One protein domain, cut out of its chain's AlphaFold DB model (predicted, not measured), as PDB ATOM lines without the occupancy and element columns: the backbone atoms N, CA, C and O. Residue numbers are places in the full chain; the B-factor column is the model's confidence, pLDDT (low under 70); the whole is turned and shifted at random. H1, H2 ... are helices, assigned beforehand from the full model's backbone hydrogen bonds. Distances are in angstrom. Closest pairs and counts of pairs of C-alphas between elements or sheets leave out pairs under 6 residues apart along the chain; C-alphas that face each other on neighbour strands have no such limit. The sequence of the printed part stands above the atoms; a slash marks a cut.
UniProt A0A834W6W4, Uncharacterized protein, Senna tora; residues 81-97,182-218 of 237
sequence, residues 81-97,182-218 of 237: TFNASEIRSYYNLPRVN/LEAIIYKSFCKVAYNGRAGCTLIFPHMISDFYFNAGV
ATOM      1  N   THR A  81      21.849 -12.324  19.921       82.38
ATOM      2  CA  THR A  81      20.812 -12.301  18.892       82.38
ATOM      3  C   THR A  81      20.806 -13.654  18.188       82.38
ATOM      4  O   THR A  81      21.823 -14.085  17.655       82.38
ATOM      5  N   PHE A  82      19.666 -14.339  18.168       86.06
ATOM      6  CA  PHE A  82      19.546 -15.612  17.467       86.06
ATOM      7  C   PHE A  82      19.225 -15.353  15.996       86.06
ATOM      8  O   PHE A  82      18.073 -15.123  15.641       86.06
ATOM      9  N   ASN A  83      20.249 -15.332  15.141       92.25
ATOM     10  CA  ASN A  83      20.106 -15.170  13.694       92.25
ATOM     11  C   ASN A  83      21.018 -16.143  12.930       92.25
ATOM     12  O   ASN A  83      21.938 -16.731  13.493       92.25
ATOM     13  N   ALA A  84      20.779 -16.298  11.627       92.62
ATOM     14  CA  ALA A  84      21.528 -17.228  10.781       92.62
ATOM     15  C   ALA A  84      23.056 -16.988  10.786       92.62
ATOM     16  O   ALA A  84      23.828 -17.944  10.787       92.62
ATOM     17  N   SER A  85      23.519 -15.734  10.823       93.25
ATOM     18  CA  SER A  85      24.960 -15.440  10.843       93.25
ATOM     19  C   SER A  85      25.607 -15.846  12.167       93.25
ATOM     20  O   SER A  85      26.690 -16.429  12.156       93.25
ATOM     21  N   GLU A  86      24.925 -15.591  13.284       92.44
ATOM     22  CA  GLU A  86      25.373 -15.980  14.626       92.44
ATOM     23  C   GLU A  86      25.422 -17.500  14.780       92.44
ATOM     24  O   GLU A  86      26.420 -18.033  15.258       92.44
ATOM     25  N   ILE A  87      24.399 -18.216  14.298       92.31
ATOM     26  CA  ILE A  87      24.372 -19.688  14.293       92.31
ATOM     27  C   ILE A  87      25.548 -20.235  13.477       92.31
ATOM     28  O   ILE A  87      26.273 -21.109  13.947       92.31
ATOM     29  N   ARG A  88      25.774 -19.699  12.270       94.38
ATOM     30  CA  ARG A  88      26.894 -20.111  11.411       94.38
ATOM     31  C   ARG A  88      28.240 -19.895  12.090       94.38
ATOM     32  O   ARG A  88      29.069 -20.797  12.065       94.38
ATOM     33  N   SER A  89      28.453 -18.712  12.667       93.19
ATOM     34  CA  SER A  89      29.709 -18.381  13.341       93.19
ATOM     35  C   SER A  89      29.935 -19.260  14.565       93.19
ATOM     36  O   SER A  89      31.045 -19.726  14.781       93.19
ATOM     37  N   TYR A  90      28.891 -19.499  15.355       92.69
ATOM     38  CA  TYR A  90      28.982 -20.272  16.588       92.69
ATOM     39  C   TYR A  90      29.297 -21.753  16.328       92.69
ATOM     40  O   TYR A  90      30.144 -22.326  17.006       92.69
ATOM     41  N   TYR A  91      28.676 -22.357  15.310       92.00
ATOM     42  CA  TYR A  91      28.897 -23.762  14.943       92.00
ATOM     43  C   TYR A  91      30.017 -23.983  13.918       92.00
ATOM     44  O   TYR A  91      30.195 -25.107  13.455       92.00
ATOM     45  N   ASN A  92      30.759 -22.936  13.537       94.12
ATOM     46  CA  ASN A  92      31.774 -22.988  12.479       94.12
ATOM     47  C   ASN A  92      31.249 -23.618  11.171       94.12
ATOM     48  O   ASN A  92      31.940 -24.397  10.515       94.12
ATOM     49  N   LEU A  93      30.005 -23.299  10.796       92.00
ATOM     50  CA  LEU A  93      29.376 -23.892   9.616       92.00
ATOM     51  C   LEU A  93      29.984 -23.316   8.325       92.00
ATOM     52  O   LEU A  93      30.226 -22.103   8.240       92.00
ATOM     53  N   PRO A  94      30.199 -24.153   7.294       92.00
ATOM     54  CA  PRO A  94      30.747 -23.699   6.025       92.00
ATOM     55  C   PRO A  94      29.802 -22.712   5.335       92.00
ATOM     56  O   PRO A  94      28.577 -22.782   5.460       92.00
ATOM     57  N   ARG A  95      30.369 -21.787   4.554       91.12
ATOM     58  CA  ARG A  95      29.564 -20.929   3.680       91.12
ATOM     59  C   ARG A  95      29.087 -21.742   2.487       91.12
ATOM     60  O   ARG A  95      29.887 -22.166   1.660       91.12
ATOM     61  N   VAL A  96      27.776 -21.912   2.396       91.69
ATOM     62  CA  VAL A  96      27.122 -22.618   1.298       91.69
ATOM     63  C   VAL A  96      26.500 -21.587   0.361       91.69
ATOM     64  O   VAL A  96      25.630 -20.823   0.776       91.69
ATOM     65  N   ASN A  97      26.940 -21.549  -0.896       86.25
ATOM     66  CA  ASN A  97      26.375 -20.647  -1.905       86.25
ATOM     67  C   ASN A  97      25.121 -21.268  -2.539       86.25
ATOM     68  O   ASN A  97      24.046 -20.660  -2.512       86.25
ATOM     69  N   LEU A 182      22.395 -24.838   6.706       92.69
ATOM     70  CA  LEU A 182      21.862 -25.348   7.966       92.69
ATOM     71  C   LEU A 182      21.471 -24.215   8.924       92.69
ATOM     72  O   LEU A 182      20.401 -24.254   9.529       92.69
ATOM     73  N   GLU A 183      22.272 -23.155   8.983       93.94
ATOM     74  CA  GLU A 183      22.018 -21.959   9.781       93.94
ATOM     75  C   GLU A 183      20.685 -21.291   9.428       93.94
ATOM     76  O   GLU A 183      19.929 -20.871  10.308       93.94
ATOM     77  N   ALA A 184      20.360 -21.237   8.134       93.75
ATOM     78  CA  ALA A 184      19.134 -20.628   7.650       93.75
ATOM     79  C   ALA A 184      17.926 -21.515   7.961       93.75
ATOM     80  O   ALA A 184      16.860 -21.001   8.299       93.75
ATOM     81  N   ILE A 185      18.083 -22.839   7.877       92.44
ATOM     82  CA  ILE A 185      17.031 -23.807   8.217       92.44
ATOM     83  C   ILE A 185      16.703 -23.737   9.709       92.44
ATOM     84  O   ILE A 185      15.527 -23.613  10.063       92.44
ATOM     85  N   ILE A 186      17.724 -23.771  10.571       91.62
ATOM     86  CA  ILE A 186      17.566 -23.675  12.027       91.62
ATOM     87  C   ILE A 186      16.853 -22.370  12.377       91.62
ATOM     88  O   ILE A 186      15.787 -22.407  12.995       91.62
ATOM     89  N   TYR A 187      17.373 -21.235  11.895       92.38
ATOM     90  CA  TYR A 187      16.793 -19.917  12.146       92.38
ATOM     91  C   TYR A 187      15.329 -19.823  11.694       92.38
ATOM     92  O   TYR A 187      14.458 -19.447  12.477       92.38
ATOM     93  N   LYS A 188      15.015 -20.239  10.458       90.19
ATOM     94  CA  LYS A 188      13.636 -20.222   9.940       90.19
ATOM     95  C   LYS A 188      12.704 -21.109  10.765       90.19
ATOM     96  O   LYS A 188      11.567 -20.715  11.019       90.19
ATOM     97  N   SER A 189      13.157 -22.297  11.174       87.44
ATOM     98  CA  SER A 189      12.344 -23.203  11.994       87.44
ATOM     99  C   SER A 189      12.046 -22.602  13.369       87.44
ATOM    100  O   SER A 189      10.901 -22.643  13.819       87.44
ATOM    101  N   PHE A 190      13.040 -21.952  13.977       88.12
ATOM    102  CA  PHE A 190      12.899 -21.249  15.244       88.12
ATOM    103  C   PHE A 190      11.907 -20.092  15.130       88.12
ATOM    104  O   PHE A 190      10.934 -20.060  15.877       88.12
ATOM    105  N   CYS A 191      12.073 -19.200  14.147       87.88
ATOM    106  CA  CYS A 191      11.135 -18.099  13.908       87.88
ATOM    107  C   CYS A 191       9.712 -18.609  13.666       87.88
ATOM    108  O   CYS A 191       8.752 -18.034  14.172       87.88
ATOM    109  N   LYS A 192       9.565 -19.714  12.928       83.69
ATOM    110  CA  LYS A 192       8.258 -20.317  12.664       83.69
ATOM    111  C   LYS A 192       7.581 -20.796  13.950       83.69
ATOM    112  O   LYS A 192       6.387 -20.553  14.107       83.69
ATOM    113  N   VAL A 193       8.316 -21.458  14.844       83.06
ATOM    114  CA  VAL A 193       7.802 -21.917  16.147       83.06
ATOM    115  C   VAL A 193       7.543 -20.737  17.088       83.06
ATOM    116  O   VAL A 193       6.538 -20.733  17.792       83.06
ATOM    117  N   ALA A 194       8.404 -19.721  17.080       82.69
ATOM    118  CA  ALA A 194       8.227 -18.516  17.884       82.69
ATOM    119  C   ALA A 194       6.967 -17.736  17.471       82.69
ATOM    120  O   ALA A 194       6.214 -17.294  18.332       82.69
ATOM    121  N   TYR A 195       6.710 -17.617  16.164       82.56
ATOM    122  CA  TYR A 195       5.576 -16.860  15.630       82.56
ATOM    123  C   TYR A 195       4.244 -17.620  15.705       82.56
ATOM    124  O   TYR A 195       3.228 -17.055  16.090       82.56
ATOM    125  N   ASN A 196       4.231 -18.912  15.353       75.44
ATOM    126  CA  ASN A 196       2.994 -19.709  15.286       75.44
ATOM    127  C   ASN A 196       2.710 -20.501  16.575       75.44
ATOM    128  O   ASN A 196       1.746 -21.264  16.648       75.44
ATOM    129  N   GLY A 197       3.569 -20.365  17.586       68.69
ATOM    130  CA  GLY A 197       3.544 -21.199  18.778       68.69
ATOM    131  C   GLY A 197       3.936 -22.657  18.507       68.69
ATOM    132  O   GLY A 197       4.422 -23.045  17.443       68.69
ATOM    133  N   ARG A 198       3.725 -23.507  19.519       64.62
ATOM    134  CA  ARG A 198       4.144 -24.925  19.500       64.62
ATOM    135  C   ARG A 198       3.211 -25.833  18.685       64.62
ATOM    136  O   ARG A 198       3.544 -26.994  18.457       64.62
ATOM    137  N   ALA A 199       2.032 -25.353  18.286       59.91
ATOM    138  CA  ALA A 199       1.029 -26.175  17.616       59.91
ATOM    139  C   ALA A 199       1.380 -26.362  16.130       59.91
ATOM    140  O   ALA A 199       1.418 -25.410  15.358       59.91
ATOM    141  N   GLY A 200       1.653 -27.604  15.722       58.84
ATOM    142  CA  GLY A 200       1.849 -27.966  14.311       58.84
ATOM    143  C   GLY A 200       3.177 -27.526  13.680       58.84
ATOM    144  O   GLY A 200       3.366 -27.723  12.480       58.84
ATOM    145  N   CYS A 201       4.108 -26.964  14.457       64.94
ATOM    146  CA  CYS A 201       5.437 -26.582  13.982       64.94
ATOM    147  C   CYS A 201       6.514 -27.503  14.565       64.94
ATOM    148  O   CYS A 201       6.599 -27.686  15.778       64.94
ATOM    149  N   THR A 202       7.355 -28.064  13.696       72.50
ATOM    150  CA  THR A 202       8.536 -28.837  14.099       72.50
ATOM    151  C   THR A 202       9.719 -27.895  14.271       72.50
ATOM    152  O   THR A 202      10.042 -27.136  13.355       72.50
ATOM    153  N   LEU A 203      10.369 -27.965  15.432       82.06
ATOM    154  CA  LEU A 203      11.647 -27.304  15.666       82.06
ATOM    155  C   LEU A 203      12.765 -28.198  15.117       82.06
ATOM    156  O   LEU A 203      12.829 -29.375  15.472       82.06
ATOM    157  N   ILE A 204      13.599 -27.658  14.228       87.69
ATOM    158  CA  ILE A 204      14.666 -28.403  13.550       87.69
ATOM    159  C   ILE A 204      15.990 -28.142  14.279       87.69
ATOM    160  O   ILE A 204      16.299 -26.998  14.600       87.69
ATOM    161  N   PHE A 205      16.737 -29.210  14.564       88.12
ATOM    162  CA  PHE A 205      17.924 -29.238  15.437       88.12
ATOM    163  C   PHE A 205      17.714 -28.570  16.806       88.12
ATOM    164  O   PHE A 205      18.475 -27.683  17.196       88.12
ATOM    165  N   PRO A 206      16.706 -28.997  17.582       85.44
ATOM    166  CA  PRO A 206      16.424 -28.402  18.886       85.44
ATOM    167  C   PRO A 206      17.618 -28.485  19.846       85.44
ATOM    168  O   PRO A 206      17.837 -27.549  20.600       85.44
ATOM    169  N   HIS A 207      18.431 -29.544  19.763       84.94
ATOM    170  CA  HIS A 207      19.654 -29.676  20.558       84.94
ATOM    171  C   HIS A 207      20.689 -28.578  20.255       84.94
ATOM    172  O   HIS A 207      21.299 -28.065  21.184       84.94
ATOM    173  N   MET A 208      20.845 -28.166  18.989       89.62
ATOM    174  CA  MET A 208      21.712 -27.034  18.630       89.62
ATOM    175  C   MET A 208      21.127 -25.724  19.163       89.62
ATOM    176  O   MET A 208      21.823 -24.875  19.695       89.62
ATOM    177  N   ILE A 209      19.813 -25.545  19.084       88.00
ATOM    178  CA  ILE A 209      19.191 -24.324  19.611       88.00
ATOM    179  C   ILE A 209      19.408 -24.221  21.127       88.00
ATOM    180  O   ILE A 209      19.797 -23.162  21.617       88.00
ATOM    181  N   SER A 210      19.206 -25.319  21.858       86.12
ATOM    182  CA  SER A 210      19.471 -25.390  23.297       86.12
ATOM    183  C   SER A 210      20.939 -25.121  23.626       86.12
ATOM    184  O   SER A 210      21.210 -24.279  24.475       86.12
ATOM    185  N   ASP A 211      21.877 -25.778  22.941       87.75
ATOM    186  CA  ASP A 211      23.318 -25.589  23.154       87.75
ATOM    187  C   ASP A 211      23.760 -24.136  22.905       87.75
ATOM    188  O   ASP A 211      24.480 -23.560  23.723       87.75
ATOM    189  N   PHE A 212      23.260 -23.503  21.837       88.62
ATOM    190  CA  PHE A 212      23.549 -22.101  21.531       88.62
ATOM    191  C   PHE A 212      23.164 -21.166  22.684       88.62
ATOM    192  O   PHE A 212      23.918 -20.250  23.016       88.62
ATOM    193  N   TYR A 213      21.992 -21.376  23.289       84.81
ATOM    194  CA  TYR A 213      21.508 -20.538  24.388       84.81
ATOM    195  C   TYR A 213      22.138 -20.889  25.736       84.81
ATOM    196  O   TYR A 213      22.453 -19.977  26.502       84.81
ATOM    197  N   PHE A 214      22.383 -22.173  26.001       83.62
ATOM    198  CA  PHE A 214      23.065 -22.630  27.210       83.62
ATOM    199  C   PHE A 214      24.463 -22.008  27.313       83.62
ATOM    200  O   PHE A 214      24.789 -21.350  28.300       83.62
ATOM    201  N   ASN A 215      25.253 -22.087  26.241       83.44
ATOM    202  CA  ASN A 215      26.596 -21.501  26.212       83.44
ATOM    203  C   ASN A 215      26.593 -19.970  26.073       83.44
ATOM    204  O   ASN A 215      27.610 -19.328  26.331       83.44
ATOM    205  N   ALA A 216      25.465 -19.356  25.701       80.50
ATOM    206  CA  ALA A 216      25.286 -17.906  25.788       80.50
ATOM    207  C   ALA A 216      25.005 -17.420  27.224       80.50
ATOM    208  O   ALA A 216      24.864 -16.215  27.437       80.50
ATOM    209  N   GLY A 217      24.922 -18.329  28.202       78.88
ATOM    210  CA  GLY A 217      24.626 -17.996  29.592       78.88
ATOM    211  C   GLY A 217      23.173 -17.579  29.806       78.88
ATOM    212  O   GLY A 217      22.891 -16.824  30.738       78.88
ATOM    213  N   VAL A 218      22.253 -18.023  28.940       77.38
ATOM    214  CA  VAL A 218      20.823 -17.816  29.183       77.38
ATOM    215  C   VAL A 218      20.424 -18.667  30.389       77.38
ATOM    216  O   VAL A 218      20.603 -19.883  30.341       77.38
TER     217      VAL A 218
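AT A GLANCE: This is residues 81 to 97 and 182 to 218 of the 237 residues of an uncharacterized protein of Senna tora (UniProt A0A834W6W4). Three helices come together round the first part of H2, the longest one: H1 packs on H2 through residues 183 to 187, and H3 stands near both, crosswise to H2. From this meeting place the rest of H2 reaches away as an arm to residues 195 to 200, which stick out at its far end, and the chain then folds back through residues 201 to 205 to H3, while residues 91 to 97 lead away beyond H1. The grouping is loose in its contacts, with H1 and H2 touching and H3 merely near them. The printed part has 54 residues with three named helices, in the order H1, H2, H3, and no named strand, and its class is all helix. By its radius of gyration of the C-alphas, 11.3 A, it is compact, and its three spans are 31 by 31 by 17 A.

IN THESE COORDINATES: Begin at Thr 81 and go on to C-alpha 84 at (21.528, -17.228, 10.781), where H1 begins; it holds residues 84 to 90 and is 9.9 A long from first to last C-alpha. After the cut, find C-alpha 182 at (21.862, -25.348, 7.966); from there H2 runs through residues 182 to 196, over 21.0 A. H3 holds residues 206 to 215, spans 14.3 A, and ends at C-alpha 215 at (26.596, -21.501, 26.212).

HOW THE PARTS SIT: Look first at Ala 84 and Glu 183, the closest C-alphas of H1 and H2, 4.9 A apart. These two helices touch, H2 with residues 183 to 187 alone, and run opposite ways at a steep tilt of 57 degrees. Next compare Tyr 90 with Phe 212: their C-alphas, the closest of H1 and H3, are 7.6 A apart, and the two helices are close but not clearly touching. H1 and H3 run the same way at a steep tilt of 61 degrees. H2 and H3 are also close but not clearly touching, and about perpendicular at 86 degrees; their closest C-alphas, those of Ile 186 and Ile 209, are 7.8 A apart. In H1, H2 and H3 every O i to N i+4 pair is within hydrogen-bond range.

THE WHOLE: The two C-alphas farthest apart are those of Asn 97 and Ala 199, at 32.5 A. Between C-alpha 97 and C-alpha 182 you meet the cut: residues 98 to 181 are not printed, and the gap is 11.8 A. The link from H1 to H2 runs across this cut; the link from H2 to H3, 9 residues, is short. Residues 195 to 200, of which 195 and 196 belong to H2, stand free. In the B-factor column the mean pLDDT of the printed part is 85.5, and residues 197 to 201 are under 70.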